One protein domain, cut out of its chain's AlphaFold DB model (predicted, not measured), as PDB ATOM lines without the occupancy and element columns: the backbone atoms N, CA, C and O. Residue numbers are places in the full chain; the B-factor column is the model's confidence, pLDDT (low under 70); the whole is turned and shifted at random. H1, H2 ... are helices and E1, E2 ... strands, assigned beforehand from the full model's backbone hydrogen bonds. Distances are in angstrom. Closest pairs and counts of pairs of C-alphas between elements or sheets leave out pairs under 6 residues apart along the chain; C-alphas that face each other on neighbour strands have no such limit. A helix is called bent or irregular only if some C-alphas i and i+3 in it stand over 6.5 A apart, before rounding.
ATOM      1  N   LEU A 256     132.332 227.447 116.103       49.16
ATOM      2  CA  LEU A 256     130.957 227.708 116.540       49.16
ATOM      3  C   LEU A 256     129.952 226.839 115.766       49.16
ATOM      4  O   LEU A 256     129.624 227.116 114.609       49.16
ATOM      5  N   VAL A 257     129.448 225.790 116.419       57.50
ATOM      6  CA  VAL A 257     128.471 224.870 115.830       57.50
ATOM      7  C   VAL A 257     127.109 225.560 115.745       57.50
ATOM      8  O   VAL A 257     126.361 225.647 116.718       57.50
ATOM      9  N   ARG A 258     126.765 226.055 114.552       64.56
ATOM     10  CA  ARG A 258     125.471 226.695 114.274       64.56
ATOM     11  C   ARG A 258     124.358 225.656 114.107       64.56
ATOM     12  O   ARG A 258     123.897 225.389 112.999       64.56
ATOM     13  N   CYS A 259     123.919 225.078 115.221       66.69
ATOM     14  CA  CYS A 259     122.802 224.140 115.247       66.69
ATOM     15  C   CYS A 259     121.464 224.831 114.956       66.69
ATOM     16  O   CYS A 259     121.021 225.711 115.696       66.69
ATOM     17  N   LYS A 260     120.761 224.370 113.918       70.19
ATOM     18  CA  LYS A 260     119.351 224.711 113.705       70.19
ATOM     19  C   LYS A 260     118.522 224.016 114.790       70.19
ATOM     20  O   LYS A 260     118.559 222.792 114.875       70.19
ATOM     21  N   ARG A 261     117.772 224.770 115.608       61.47
ATOM     22  CA  ARG A 261     116.860 224.176 116.605       61.47
ATOM     23  C   ARG A 261     115.867 223.242 115.889       61.47
ATOM     24  O   ARG A 261     115.193 223.709 114.966       61.47
ATOM     25  N   PRO A 262     115.775 221.954 116.264       61.47
ATOM     26  CA  PRO A 262     114.825 221.042 115.645       61.47
ATOM     27  C   PRO A 262     113.403 221.396 116.090       61.47
ATOM     28  O   PRO A 262     113.164 221.736 117.247       61.47
ATOM     29  N   ILE A 263     112.453 221.331 115.158       63.75
ATOM     30  CA  ILE A 263     111.038 221.588 115.436       63.75
ATOM     31  C   ILE A 263     110.374 220.235 115.689       63.75
ATOM     32  O   ILE A 263     110.031 219.526 114.744       63.75
ATOM     33  N   CYS A 264     110.243 219.863 116.959       68.12
ATOM     34  CA  CYS A 264     109.516 218.669 117.375       68.12
ATOM     35  C   CYS A 264     108.920 218.873 118.771       68.12
ATOM     36  O   CYS A 264     109.642 219.084 119.742       68.12
ATOM     37  N   ASP A 265     107.592 218.778 118.859       58.53
ATOM     38  CA  ASP A 265     106.805 219.180 120.035       58.53
ATOM     39  C   ASP A 265     107.146 218.368 121.301       58.53
ATOM     40  O   ASP A 265     107.017 218.852 122.421       58.53
ATOM     41  N   LYS A 266     107.685 217.155 121.119       53.84
ATOM     42  CA  LYS A 266     108.131 216.232 122.180       53.84
ATOM     43  C   LYS A 266     109.409 216.668 122.920       53.84
ATOM     44  O   LYS A 266     109.852 215.959 123.819       53.84
ATOM     45  N   TYR A 267     110.010 217.815 122.583       53.75
ATOM     46  CA  TYR A 267     111.247 218.292 123.224       53.75
ATOM     47  C   TYR A 267     111.124 218.586 124.726       53.75
ATOM     48  O   TYR A 267     112.130 218.532 125.431       53.75
ATOM     49  N   LEU A 268     109.916 218.886 125.214       54.66
ATOM     50  CA  LEU A 268     109.652 219.105 126.642       54.66
ATOM     51  C   LEU A 268     109.603 217.800 127.459       54.66
ATOM     52  O   LEU A 268     109.848 217.840 128.661       54.66
ATOM     53  N   ASP A 269     109.335 216.658 126.817       65.69
ATOM     54  CA  ASP A 269     108.983 215.398 127.490       65.69
ATOM     55  C   ASP A 269     110.107 214.341 127.476       65.69
ATOM     56  O   ASP A 269     109.881 213.187 127.842       65.69
ATOM     57  N   CYS A 270     111.333 214.694 127.074       75.88
ATOM     58  CA  CYS A 270     112.484 213.787 127.151       75.88
ATOM     59  C   CYS A 270     113.096 213.777 128.572       75.88
ATOM     60  O   CYS A 270     113.852 214.695 128.899       75.88
ATOM     61  N   PRO A 271     112.891 212.735 129.411       73.31
ATOM     62  CA  PRO A 271     113.294 212.752 130.828       73.31
ATOM     63  C   PRO A 271     114.813 212.727 131.057       73.31
ATOM     64  O   PRO A 271     115.269 212.990 132.163       73.31
ATOM     65  N   MET A 272     115.586 212.396 130.019       76.88
ATOM     66  CA  MET A 272     117.054 212.377 130.003       76.88
ATOM     67  C   MET A 272     117.627 213.326 128.933       76.88
ATOM     68  O   MET A 272     118.785 213.202 128.544       76.88
ATOM     69  N   GLY A 273     116.807 214.252 128.419       77.25
ATOM     70  CA  GLY A 273     117.170 215.155 127.326       77.25
ATOM     71  C   GLY A 273     117.205 214.505 125.928       77.25
ATOM     72  O   GLY A 273     116.910 213.314 125.770       77.25
ATOM     73  N   PRO A 274     117.518 215.297 124.887       79.56
ATOM     74  CA  PRO A 274     117.593 214.856 123.493       79.56
ATOM     75  C   PRO A 274     118.956 214.239 123.136       79.56
ATOM     76  O   PRO A 274     119.992 214.627 123.674       79.56
ATOM     77  N   GLN A 275     118.977 213.330 122.161       81.69
ATOM     78  CA  GLN A 275     120.210 212.814 121.556       81.69
ATOM     79  C   GLN A 275     120.916 213.898 120.735       81.69
ATOM     80  O   GLN A 275     120.263 214.656 120.009       81.69
ATOM     81  N   LEU A 276     122.252 213.918 120.799       82.06
ATOM     82  CA  LEU A 276     123.099 214.834 120.030       82.06
ATOM     83  C   LEU A 276     123.742 214.118 118.835       82.06
ATOM     84  O   LEU A 276     124.317 213.035 118.991       82.06
ATOM     85  N   ASP A 277     123.676 214.744 117.662       76.25
ATOM     86  CA  ASP A 277     124.266 214.252 116.416       76.25
ATOM     87  C   ASP A 277     125.804 214.378 116.375       76.25
ATOM     88  O   ASP A 277     126.458 214.756 117.348       76.25
ATOM     89  N   SER A 278     126.409 214.058 115.228       73.50
ATOM     90  CA  SER A 278     127.866 214.100 115.038       73.50
ATOM     91  C   SER A 278     128.497 215.498 115.075       73.50
ATOM     92  O   SER A 278     129.726 215.589 115.077       73.50
ATOM     93  N   GLN A 279     127.697 216.565 115.114       72.19
ATOM     94  CA  GLN A 279     128.143 217.949 115.297       72.19
ATOM     95  C   GLN A 279     127.835 218.473 116.711       72.19
ATOM     96  O   GLN A 279     128.270 219.564 117.062       72.19
ATOM     97  N   GLY A 280     127.127 217.698 117.541       70.50
ATOM     98  CA  GLY A 280     126.630 218.135 118.847       70.50
ATOM     99  C   GLY A 280     125.259 218.815 118.776       70.50
ATOM    100  O   GLY A 280     124.808 219.376 119.776       70.50
ATOM    101  N   CYS A 281     124.582 218.770 117.627       80.12
ATOM    102  CA  CYS A 281     123.255 219.346 117.460       80.12
ATOM    103  C   CYS A 281     122.174 218.381 117.939       80.12
ATOM    104  O   CYS A 281     122.202 217.181 117.667       80.12
ATOM    105  N   ALA A 282     121.209 218.914 118.680       78.06
ATOM    106  CA  ALA A 282     120.163 218.112 119.287       78.06
ATOM    107  C   ALA A 282     119.143 217.624 118.236       78.06
ATOM    108  O   ALA A 282     118.832 218.336 117.278       78.06
ATOM    109  N   THR A 283     118.627 216.409 118.423       79.44
ATOM    110  CA  THR A 283     117.735 215.709 117.483       79.44
ATOM    111  C   THR A 283     116.392 215.341 118.124       79.44
ATOM    112  O   THR A 283     116.282 215.228 119.341       79.44
ATOM    113  N   CYS A 284     115.363 215.073 117.310       80.56
ATOM    114  CA  CYS A 284     114.015 214.692 117.772       80.56
ATOM    115  C   CYS A 284     113.905 213.297 118.436       80.56
ATOM    116  O   CYS A 284     112.809 212.742 118.501       80.56
ATOM    117  N   GLN A 285     115.009 212.704 118.896       81.06
ATOM    118  CA  GLN A 285     115.017 211.442 119.634       81.06
ATOM    119  C   GLN A 285     115.470 211.693 121.073       81.06
ATOM    120  O   GLN A 285     116.528 212.278 121.293       81.06
ATOM    121  N   CYS A 286     114.713 211.220 122.063       84.12
ATOM    122  CA  CYS A 286     115.149 211.286 123.457       84.12
ATOM    123  C   CYS A 286     116.326 210.332 123.721       84.12
ATOM    124  O   CYS A 286     116.447 209.270 123.098       84.12
ATOM    125  N   LEU A 287     117.165 210.677 124.696       83.62
ATOM    126  CA  LEU A 287     118.098 209.738 125.311       83.62
ATOM    127  C   LEU A 287     117.318 208.744 126.184       83.62
ATOM    128  O   LEU A 287     116.385 209.108 126.897       83.62
ATOM    129  N   SER A 288     117.698 207.466 126.126       83.00
ATOM    130  CA  SER A 288     117.183 206.448 127.050       83.00
ATOM    131  C   SER A 288     117.937 206.507 128.377       83.00
ATOM    132  O   SER A 288     119.162 206.633 128.370       83.00
ATOM    133  N   ASP A 289     117.231 206.332 129.496       83.19
ATOM    134  CA  ASP A 289     117.847 206.120 130.811       83.19
ATOM    135  C   ASP A 289     118.759 204.870 130.770       83.19
ATOM    136  O   ASP A 289     118.266 203.759 130.535       83.19
ATOM    137  N   PRO A 290     120.083 205.013 130.975       83.56
ATOM    138  CA  PRO A 290     121.014 203.895 130.901       83.56
ATOM    139  C   PRO A 290     120.971 203.006 132.154       83.56
ATOM    140  O   PRO A 290     121.550 201.918 132.139       83.56
ATOM    141  N   CYS A 291     120.317 203.444 133.235       83.31
ATOM    142  CA  CYS A 291     120.226 202.722 134.499       83.31
ATOM    143  C   CYS A 291     119.080 201.704 134.558       83.31
ATOM    144  O   CYS A 291     119.038 200.883 135.483       83.31
ATOM    145  N   VAL A 292     118.194 201.674 133.556       83.12
ATOM    146  CA  VAL A 292     117.127 200.668 133.440       83.12
ATOM    147  C   VAL A 292     117.729 199.257 133.384       83.12
ATOM    148  O   VAL A 292     118.343 198.846 132.403       83.12
ATOM    149  N   GLY A 293     117.543 198.495 134.465       78.81
ATOM    150  CA  GLY A 293     118.056 197.128 134.618       78.81
ATOM    151  C   GLY A 293     119.469 197.010 135.210       78.81
ATOM    152  O   GLY A 293     119.902 195.889 135.496       78.81
ATOM    153  N   VAL A 294     120.174 198.119 135.460       83.50
ATOM    154  CA  VAL A 294     121.526 198.102 136.041       83.50
ATOM    155  C   VAL A 294     121.466 197.817 137.544       83.50
ATOM    156  O   VAL A 294     120.884 198.566 138.325       83.50
ATOM    157  N   LYS A 295     122.113 196.727 137.971       81.12
ATOM    158  CA  LYS A 295     122.237 196.340 139.384       81.12
ATOM    159  C   LYS A 295     123.637 196.663 139.896       81.12
ATOM    160  O   LYS A 295     124.566 195.892 139.681       81.12
ATOM    161  N   CYS A 296     123.771 197.796 140.579       82.44
ATOM    162  CA  CYS A 296     124.997 198.153 141.289       82.44
ATOM    163  C   CYS A 296     125.164 197.362 142.597       82.44
ATOM    164  O   CYS A 296     124.193 196.862 143.169       82.44
ATOM    165  N   GLU A 297     126.404 197.272 143.080       75.75
ATOM    166  CA  GLU A 297     126.738 196.612 144.344       75.75
ATOM    167  C   GLU A 297     126.213 197.378 145.576       75.75
ATOM    168  O   GLU A 297     125.810 198.545 145.506       75.75
ATOM    169  N   ILE A 298     126.212 196.715 146.738       67.94
ATOM    170  CA  ILE A 298     125.725 197.299 147.993       67.94
ATOM    171  C   ILE A 298     126.565 198.537 148.340       67.94
ATOM    172  O   ILE A 298     127.784 198.463 148.440       67.94
ATOM    173  N   GLY A 299     125.894 199.673 148.542       63.22
ATOM    174  CA  GLY A 299     126.547 200.962 148.791       63.22
ATOM    175  C   GLY A 299     126.733 201.836 147.546       63.22
ATOM    176  O   GLY A 299     127.200 202.960 147.687       63.22
ATOM    177  N   TYR A 300     126.319 201.383 146.359       76.69
ATOM    178  CA  TYR A 300     126.398 202.150 145.112       76.69
ATOM    179  C   TYR A 300     125.006 202.538 144.571       76.69
ATOM    180  O   TYR A 300     123.977 201.992 144.978       76.69
ATOM    181  N   VAL A 301     124.968 203.524 143.674       79.88
ATOM    182  CA  VAL A 301     123.802 203.980 142.891       79.88
ATOM    183  C   VAL A 301     124.193 203.962 141.425       79.88
ATOM    184  O   VAL A 301     125.317 204.337 141.104       79.88
ATOM    185  N   CYS A 302     123.287 203.532 140.547       82.25
ATOM    186  CA  CYS A 302     123.475 203.763 139.123       82.25
ATOM    187  C   CYS A 302     123.186 205.231 138.820       82.25
ATOM    188  O   CYS A 302     122.109 205.721 139.152       82.25
ATOM    189  N   ASP A 303     124.158 205.892 138.211       83.75
ATOM    190  CA  ASP A 303     124.090 207.266 137.743       83.75
ATOM    191  C   ASP A 303     124.311 207.307 136.224       83.75
ATOM    192  O   ASP A 303     125.013 206.451 135.666       83.75
ATOM    193  N   ALA A 304     123.704 208.285 135.555       83.69
ATOM    194  CA  ALA A 304     123.821 208.463 134.115       83.69
ATOM    195  C   ALA A 304     124.973 209.428 133.807       83.69
ATOM    196  O   ALA A 304     124.942 210.592 134.192       83.69
ATOM    197  N   ILE A 305     125.998 208.959 133.093       80.19
ATOM    198  CA  ILE A 305     127.083 209.825 132.625       80.19
ATOM    199  C   ILE A 305     126.532 210.727 131.520       80.19
ATOM    200  O   ILE A 305     126.260 210.255 130.412       80.19
ATOM    201  N   GLU A 306     126.410 212.016 131.836       71.00
ATOM    202  CA  GLU A 306     126.054 213.081 130.900       71.00
ATOM    203  C   GLU A 306     127.030 213.173 129.715       71.00
ATOM    204  O   GLU A 306     128.230 212.901 129.816       71.00
ATOM    205  N   CYS A 307     126.495 213.586 128.568       70.81
ATOM    206  CA  CYS A 307     127.250 213.813 127.343       70.81
ATOM    207  C   CYS A 307     128.206 215.009 127.494       70.81
ATOM    208  O   CYS A 307     127.804 216.069 127.970       70.81
ATOM    209  N   GLN A 308     129.452 214.892 127.021       70.31
ATOM    210  CA  GLN A 308     130.349 216.053 126.967       70.31
ATOM    211  C   GLN A 308     129.877 217.063 125.899       70.31
ATOM    212  O   GLN A 308     129.530 216.640 124.791       70.31
ATOM    213  N   PRO A 309     129.892 218.383 126.180       59.41
ATOM    214  CA  PRO A 309     129.530 219.405 125.199       59.41
ATOM    215  C   PRO A 309     130.340 219.282 123.902       59.41
ATOM    216  O   PRO A 309     131.556 219.104 123.935       59.41
ATOM    217  N   GLY A 310     129.661 219.371 122.755       60.03
ATOM    218  CA  GLY A 310     130.285 219.247 121.430       60.03
ATOM    219  C   GLY A 310     130.705 217.825 121.026       60.03
ATOM    220  O   GLY A 310     131.324 217.662 119.977       60.03
ATOM    221  N   VAL A 311     130.377 216.793 121.814       68.75
ATOM    222  CA  VAL A 311     130.652 215.386 121.480       68.75
ATOM    223  C   VAL A 311     129.363 214.666 121.084       68.75
ATOM    224  O   VAL A 311     128.342 214.762 121.761       68.75
ATOM    225  N   ALA A 312     129.431 213.901 119.991       66.81
ATOM    226  CA  ALA A 312     128.329 213.084 119.495       66.81
ATOM    227  C   ALA A 312     127.837 212.091 120.559       66.81
ATOM    228  O   ALA A 312     128.613 211.261 121.041       66.81
ATOM    229  N   CYS A 313     126.548 212.147 120.902       71.06
ATOM    230  CA  CYS A 313     125.997 211.398 122.029       71.06
ATOM    231  C   CYS A 313     124.686 210.688 121.652       71.06
ATOM    232  O   CYS A 313     123.596 211.182 121.950       71.06
ATOM    233  N   PRO A 314     124.773 209.512 120.999       67.25
ATOM    234  CA  PRO A 314     123.596 208.726 120.629       67.25
ATOM    235  C   PRO A 314     122.979 207.977 121.822       67.25
ATOM    236  O   PRO A 314     121.822 207.571 121.766       67.25
ATOM    237  N   ARG A 315     123.745 207.724 122.896       73.81
ATOM    238  CA  ARG A 315     123.288 207.016 124.104       73.81
ATOM    239  C   ARG A 315     124.068 207.504 125.325       73.81
ATOM    240  O   ARG A 315     125.291 207.593 125.258       73.81
ATOM    241  N   LEU A 316     123.374 207.729 126.442       78.50
ATOM    242  CA  LEU A 316     124.006 207.868 127.758       78.50
ATOM    243  C   LEU A 316     124.655 206.540 128.181       78.50
ATOM    244  O   LEU A 316     124.307 205.468 127.674       78.50
ATOM    245  N   THR A 317     125.578 206.599 129.143       79.50
ATOM    246  CA  THR A 317     126.201 205.400 129.729       79.50
ATOM    247  C   THR A 317     126.006 205.365 131.240       79.50
ATOM    248  O   THR A 317     126.041 206.394 131.904       79.50
ATOM    249  N   ALA A 318     125.768 204.176 131.790       83.56
ATOM    250  CA  ALA A 318     125.540 203.984 133.217       83.56
ATOM    251  C   ALA A 318     126.855 203.791 133.978       83.56
ATOM    252  O   ALA A 318     127.744 203.059 133.530       83.56
ATOM    253  N   ARG A 319     126.941 204.366 135.178       84.19
ATOM    254  CA  ARG A 319     128.054 204.157 136.109       84.19
ATOM    255  C   ARG A 319     127.546 203.971 137.528       84.19
ATOM    256  O   ARG A 319     126.774 204.770 138.036       84.19
ATOM    257  N   CYS A 320     128.055 202.950 138.208       81.25
ATOM    258  CA  CYS A 320     127.837 202.801 139.640       81.25
ATOM    259  C   CYS A 320     128.714 203.804 140.410       81.25
ATOM    260  O   CYS A 320     129.933 203.634 140.488       81.25
ATOM    261  N   LEU A 321     128.108 204.848 140.979       77.75
ATOM    262  CA  LEU A 321     128.756 205.767 141.915       77.75
ATOM    263  C   LEU A 321     128.563 205.292 143.356       77.75
ATOM    264  O   LEU A 321     127.487 204.827 143.728       77.75
ATOM    265  N   GLY A 322     129.608 205.404 144.177       68.69
ATOM    266  CA  GLY A 322     129.511 205.113 145.608       68.69
ATOM    267  C   GLY A 322     128.619 206.144 146.297       68.69
ATOM    268  O   GLY A 322     128.783 207.343 146.075       68.69
ATOM    269  N   LYS A 323     127.680 205.692 147.134       63.91
ATOM    270  CA  LYS A 323     126.762 206.560 147.885       63.91
ATOM    271  C   LYS A 323     127.537 207.409 148.895       63.91
ATOM    272  O   LYS A 323     127.751 206.994 150.034       63.91
ATOM    273  N   THR A 324     127.872 208.638 148.525       57.94
ATOM    274  CA  THR A 324     128.166 209.694 149.496       57.94
ATOM    275  C   THR A 324     126.864 210.069 150.202       57.94
ATOM    276  O   THR A 324     126.109 210.932 149.764       57.94
ATOM    277  N   CYS A 325     126.560 209.376 151.302       63.75
ATOM    278  CA  CYS A 325     125.428 209.713 152.162       63.75
ATOM    279  C   CYS A 325     125.692 211.070 152.832       63.75
ATOM    280  O   CYS A 325     126.332 211.141 153.878       63.75
ATOM    281  N   THR A 326     125.234 212.148 152.191       51.78
ATOM    282  CA  THR A 326     125.483 213.546 152.565       51.78
ATOM    283  C   THR A 326     124.699 213.956 153.812       51.78
ATOM    284  O   THR A 326     123.655 214.604 153.770       51.78
ATOM    285  N   GLY A 327     125.251 213.569 154.954       54.69
ATOM    286  CA  GLY A 327     124.871 213.982 156.297       54.69
ATOM    287  C   GLY A 327     126.013 213.658 157.266       54.69
ATOM    288  O   GLY A 327     127.041 213.128 156.835       54.69
ATOM    289  N   PRO A 328     125.867 213.940 158.571       52.31
ATOM    290  CA  PRO A 328     126.753 213.335 159.556       52.31
ATOM    291  C   PRO A 328     126.660 211.809 159.429       52.31
ATOM    292  O   PRO A 328     125.560 211.270 159.280       52.31
ATOM    293  N   SER A 329     127.803 211.118 159.490       54.47
ATOM    294  CA  SER A 329     127.854 209.652 159.546       54.47
ATOM    295  C   SER A 329     126.835 209.148 160.563       54.47
ATOM    296  O   SER A 329     126.777 209.683 161.671       54.47
ATOM    297  N   THR A 330     126.018 208.149 160.212       58.50
ATOM    298  CA  THR A 330     124.946 207.666 161.096       58.50
ATOM    299  C   THR A 330     125.531 206.899 162.280       58.50
ATOM    300  O   THR A 330     125.626 205.672 162.265       58.50
ATOM    301  N   MET A 331     125.951 207.663 163.287       61.56
ATOM    302  CA  MET A 331     126.537 207.252 164.561       61.56
ATOM    303  C   MET A 331     125.425 206.728 165.475       61.56
ATOM    304  O   MET A 331     125.041 207.351 166.462       61.56
ATOM    305  N   CYS A 332     124.840 205.603 165.080       74.88
ATOM    306  CA  CYS A 332     123.758 204.963 165.809       74.88
ATOM    307  C   CYS A 332     124.311 204.309 167.082       74.88
ATOM    308  O   CYS A 332     125.173 203.438 167.000       74.88
ATOM    309  N   ALA A 333     123.794 204.698 168.250       76.12
ATOM    310  CA  ALA A 333     124.208 204.128 169.538       76.12
ATOM    311  C   ALA A 333     123.816 202.644 169.711       76.12
ATOM    312  O   ALA A 333     124.406 201.934 170.519       76.12
ATOM    313  N   ASN A 334     122.830 202.169 168.941       77.81
ATOM    314  CA  ASN A 334     122.259 200.830 169.066       77.81
ATOM    315  C   ASN A 334     122.889 199.870 168.049       77.81
ATOM    316  O   ASN A 334     122.694 200.037 166.845       77.81
ATOM    317  N   PHE A 335     123.580 198.831 168.522       79.62
ATOM    318  CA  PHE A 335     124.061 197.745 167.666       79.62
ATOM    319  C   PHE A 335     122.891 196.939 167.071       79.62
ATOM    320  O   PHE A 335     121.946 196.586 167.773       79.62
ATOM    321  N   CYS A 336     122.975 196.609 165.778       80.44
ATOM    322  CA  CYS A 336     121.938 195.877 165.048       80.44
ATOM    323  C   CYS A 336     122.487 194.576 164.445       80.44
ATOM    324  O   CYS A 336     123.103 194.602 163.379       80.44
ATOM    325  N   GLU A 337     122.181 193.430 165.065       79.38
ATOM    326  CA  GLU A 337     122.580 192.089 164.590       79.38
ATOM    327  C   GLU A 337     122.208 191.822 163.122       79.38
ATOM    328  O   GLU A 337     122.961 191.212 162.371       79.38
ATOM    329  N   ASN A 338     121.035 192.304 162.699       78.75
ATOM    330  CA  ASN A 338     120.476 192.080 161.363       78.75
ATOM    331  C   ASN A 338     120.793 193.232 160.385       78.75
ATOM    332  O   ASN A 338     120.115 193.387 159.367       78.75
ATOM    333  N   LEU A 339     121.827 194.031 160.685       76.69
ATOM    334  CA  LEU A 339     122.180 195.298 160.034       76.69
ATOM    335  C   LEU A 339     121.114 196.400 160.199       76.69
ATOM    336  O   LEU A 339     119.985 196.183 160.644       76.69
ATOM    337  N   TYR A 340     121.491 197.615 159.810       79.94
ATOM    338  CA  TYR A 340     120.597 198.767 159.733       79.94
ATOM    339  C   TYR A 340     119.644 198.677 158.530       79.94
ATOM    340  O   TYR A 340     119.982 198.132 157.466       79.94
ATOM    341  N   LYS A 341     118.441 199.243 158.677       81.12
ATOM    342  CA  LYS A 341     117.556 199.558 157.549       81.12
ATOM    343  C   LYS A 341     118.231 200.577 156.628       81.12
ATOM    344  O   LYS A 341     119.156 201.289 157.022       81.12
ATOM    345  N   LEU A 342     117.760 200.621 155.385       78.38
ATOM    346  CA  LEU A 342     118.135 201.638 154.411       78.38
ATOM    347  C   LEU A 342     116.911 202.504 154.109       78.38
ATOM    348  O   LEU A 342     115.809 201.971 153.971       78.38
ATOM    349  N   ASN A 343     117.097 203.817 153.977       72.19
ATOM    350  CA  ASN A 343     116.050 204.715 153.489       72.19
ATOM    351  C   ASN A 343     115.827 204.556 151.969       72.19
ATOM    352  O   ASN A 343     116.544 203.818 151.295       72.19
ATOM    353  N   SER A 344     114.869 205.295 151.400       60.59
ATOM    354  CA  SER A 344     114.582 205.299 149.953       60.59
ATOM    355  C   SER A 344     115.768 205.722 149.072       60.59
ATOM    356  O   SER A 344     115.828 205.342 147.908       60.59
ATOM    357  N   LYS A 345     116.751 206.451 149.622       60.91
ATOM    358  CA  LYS A 345     118.017 206.798 148.946       60.91
ATOM    359  C   LYS A 345     119.100 205.718 149.118       60.91
ATOM    360  O   LYS A 345     120.193 205.825 148.562       60.91
ATOM    361  N   GLY A 346     118.816 204.645 149.856       62.75
ATOM    362  CA  GLY A 346     119.718 203.525 150.117       62.75
ATOM    363  C   GLY A 346     120.840 203.820 151.119       62.75
ATOM    364  O   GLY A 346     121.840 203.109 151.102       62.75
ATOM    365  N   CYS A 347     120.699 204.856 151.951       75.00
ATOM    366  CA  CYS A 347     121.607 205.156 153.063       75.00
ATOM    367  C   CYS A 347     121.110 204.506 154.358       75.00
ATOM    368  O   CYS A 347     119.899 204.387 154.558       75.00
ATOM    369  N   SER A 348     122.032 204.110 155.239       70.81
ATOM    370  CA  SER A 348     121.718 203.554 156.559       70.81
ATOM    371  C   SER A 348     120.887 204.514 157.411       70.81
ATOM    372  O   SER A 348     121.104 205.722 157.402       70.81
ATOM    373  N   THR A 349     119.950 203.961 158.175       77.44
ATOM    374  CA  THR A 349     119.162 204.665 159.198       77.44
ATOM    375  C   THR A 349     119.331 203.959 160.538       77.44
ATOM    376  O   THR A 349     119.478 202.741 160.550       77.44
ATOM    377  N   CYS A 350     119.229 204.664 161.668       81.25
ATOM    378  CA  CYS A 350     119.409 204.083 163.012       81.25
ATOM    379  C   CYS A 350     118.251 203.188 163.507       81.25
ATOM    380  O   CYS A 350     118.004 203.070 164.702       81.25
ATOM    381  N   GLU A 351     117.569 202.522 162.580       81.88
ATOM    382  CA  GLU A 351     116.613 201.453 162.831       81.88
ATOM    383  C   GLU A 351     117.249 200.123 162.416       81.88
ATOM    384  O   GLU A 351     117.732 199.989 161.289       81.88
ATOM    385  N   CYS A 352     117.210 199.111 163.281       84.00
ATOM    386  CA  CYS A 352     117.611 197.760 162.896       84.00
ATOM    387  C   CYS A 352     116.620 197.166 161.885       84.00
ATOM    388  O   CYS A 352     115.411 197.417 161.957       84.00
ATOM    389  N   ARG A 353     117.100 196.326 160.960       84.44
ATOM    390  CA  ARG A 353     116.196 195.489 160.159       84.44
ATOM    391  C   ARG A 353     115.475 194.527 161.093       84.44
ATOM    392  O   ARG A 353     116.109 193.806 161.860       84.44
ATOM    393  N   THR A 354     114.150 194.506 161.022       76.56
ATOM    394  CA  THR A 354     113.355 193.498 161.719       76.56
ATOM    395  C   THR A 354     113.659 192.127 161.128       76.56
ATOM    396  O   THR A 354     113.668 191.947 159.907       76.56
TER     397      THR A 354
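AT A GLANCE: This is residues 256 to 354 of the 560 residues of an uncharacterized protein of Helobdella robusta (UniProt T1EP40). With little regular structure, this is a long rod of three separate two-stranded hairpins: E1 and E2 with short helix H1 near one end, E3 and E4 in the middle, E5 and E6 at the other end. The 99 printed residues hold H1, then E1 to E6, 32 residues in named elements, mostly strand, each sheet antiparallel. The whole is extended, with a radius of gyration of the C-alphas of 19.8 A and spans of 60 by 25 by 21 A.

HOW THE PARTS SIT: H1, residues 265 to 268, is irregular, C-alphas 265 and 268 being 7.2 A apart, and too short for any O i to N i+4 pair. E1, residues 274 to 276, and E2, residues 282 to 286, form a hairpin, with N 275 and O 285 2.8 A apart. The closest C-alphas of H1 and E2, Tyr 267 and Cys 284, are 7.1 A apart. E3, residues 300 to 305, and E4, residues 317 to 322, form a hairpin, with N 303 and O 319 2.9 A apart. In the hairpin of E5, residues 340 to 342, and E6, residues 348 to 352, N 341 and O 351 are 2.8 A apart. Strands of different hairpins are apart.

IN THESE COORDINATES: H1 begins at C-alpha 265 (106.805, 219.180, 120.035); E3 measures 14.7 A, E4 16.2 A; E6 ends at C-alpha 352 (117.611, 197.760, 162.896).

THE WHOLE: The printed part has no cut. Links E2 to E3, E3 to E4 and E4 to E5 are long. Mean pLDDT of the printed part is 72.7, with 33 residues under 70, among them 261 to 269 and 322 to 331.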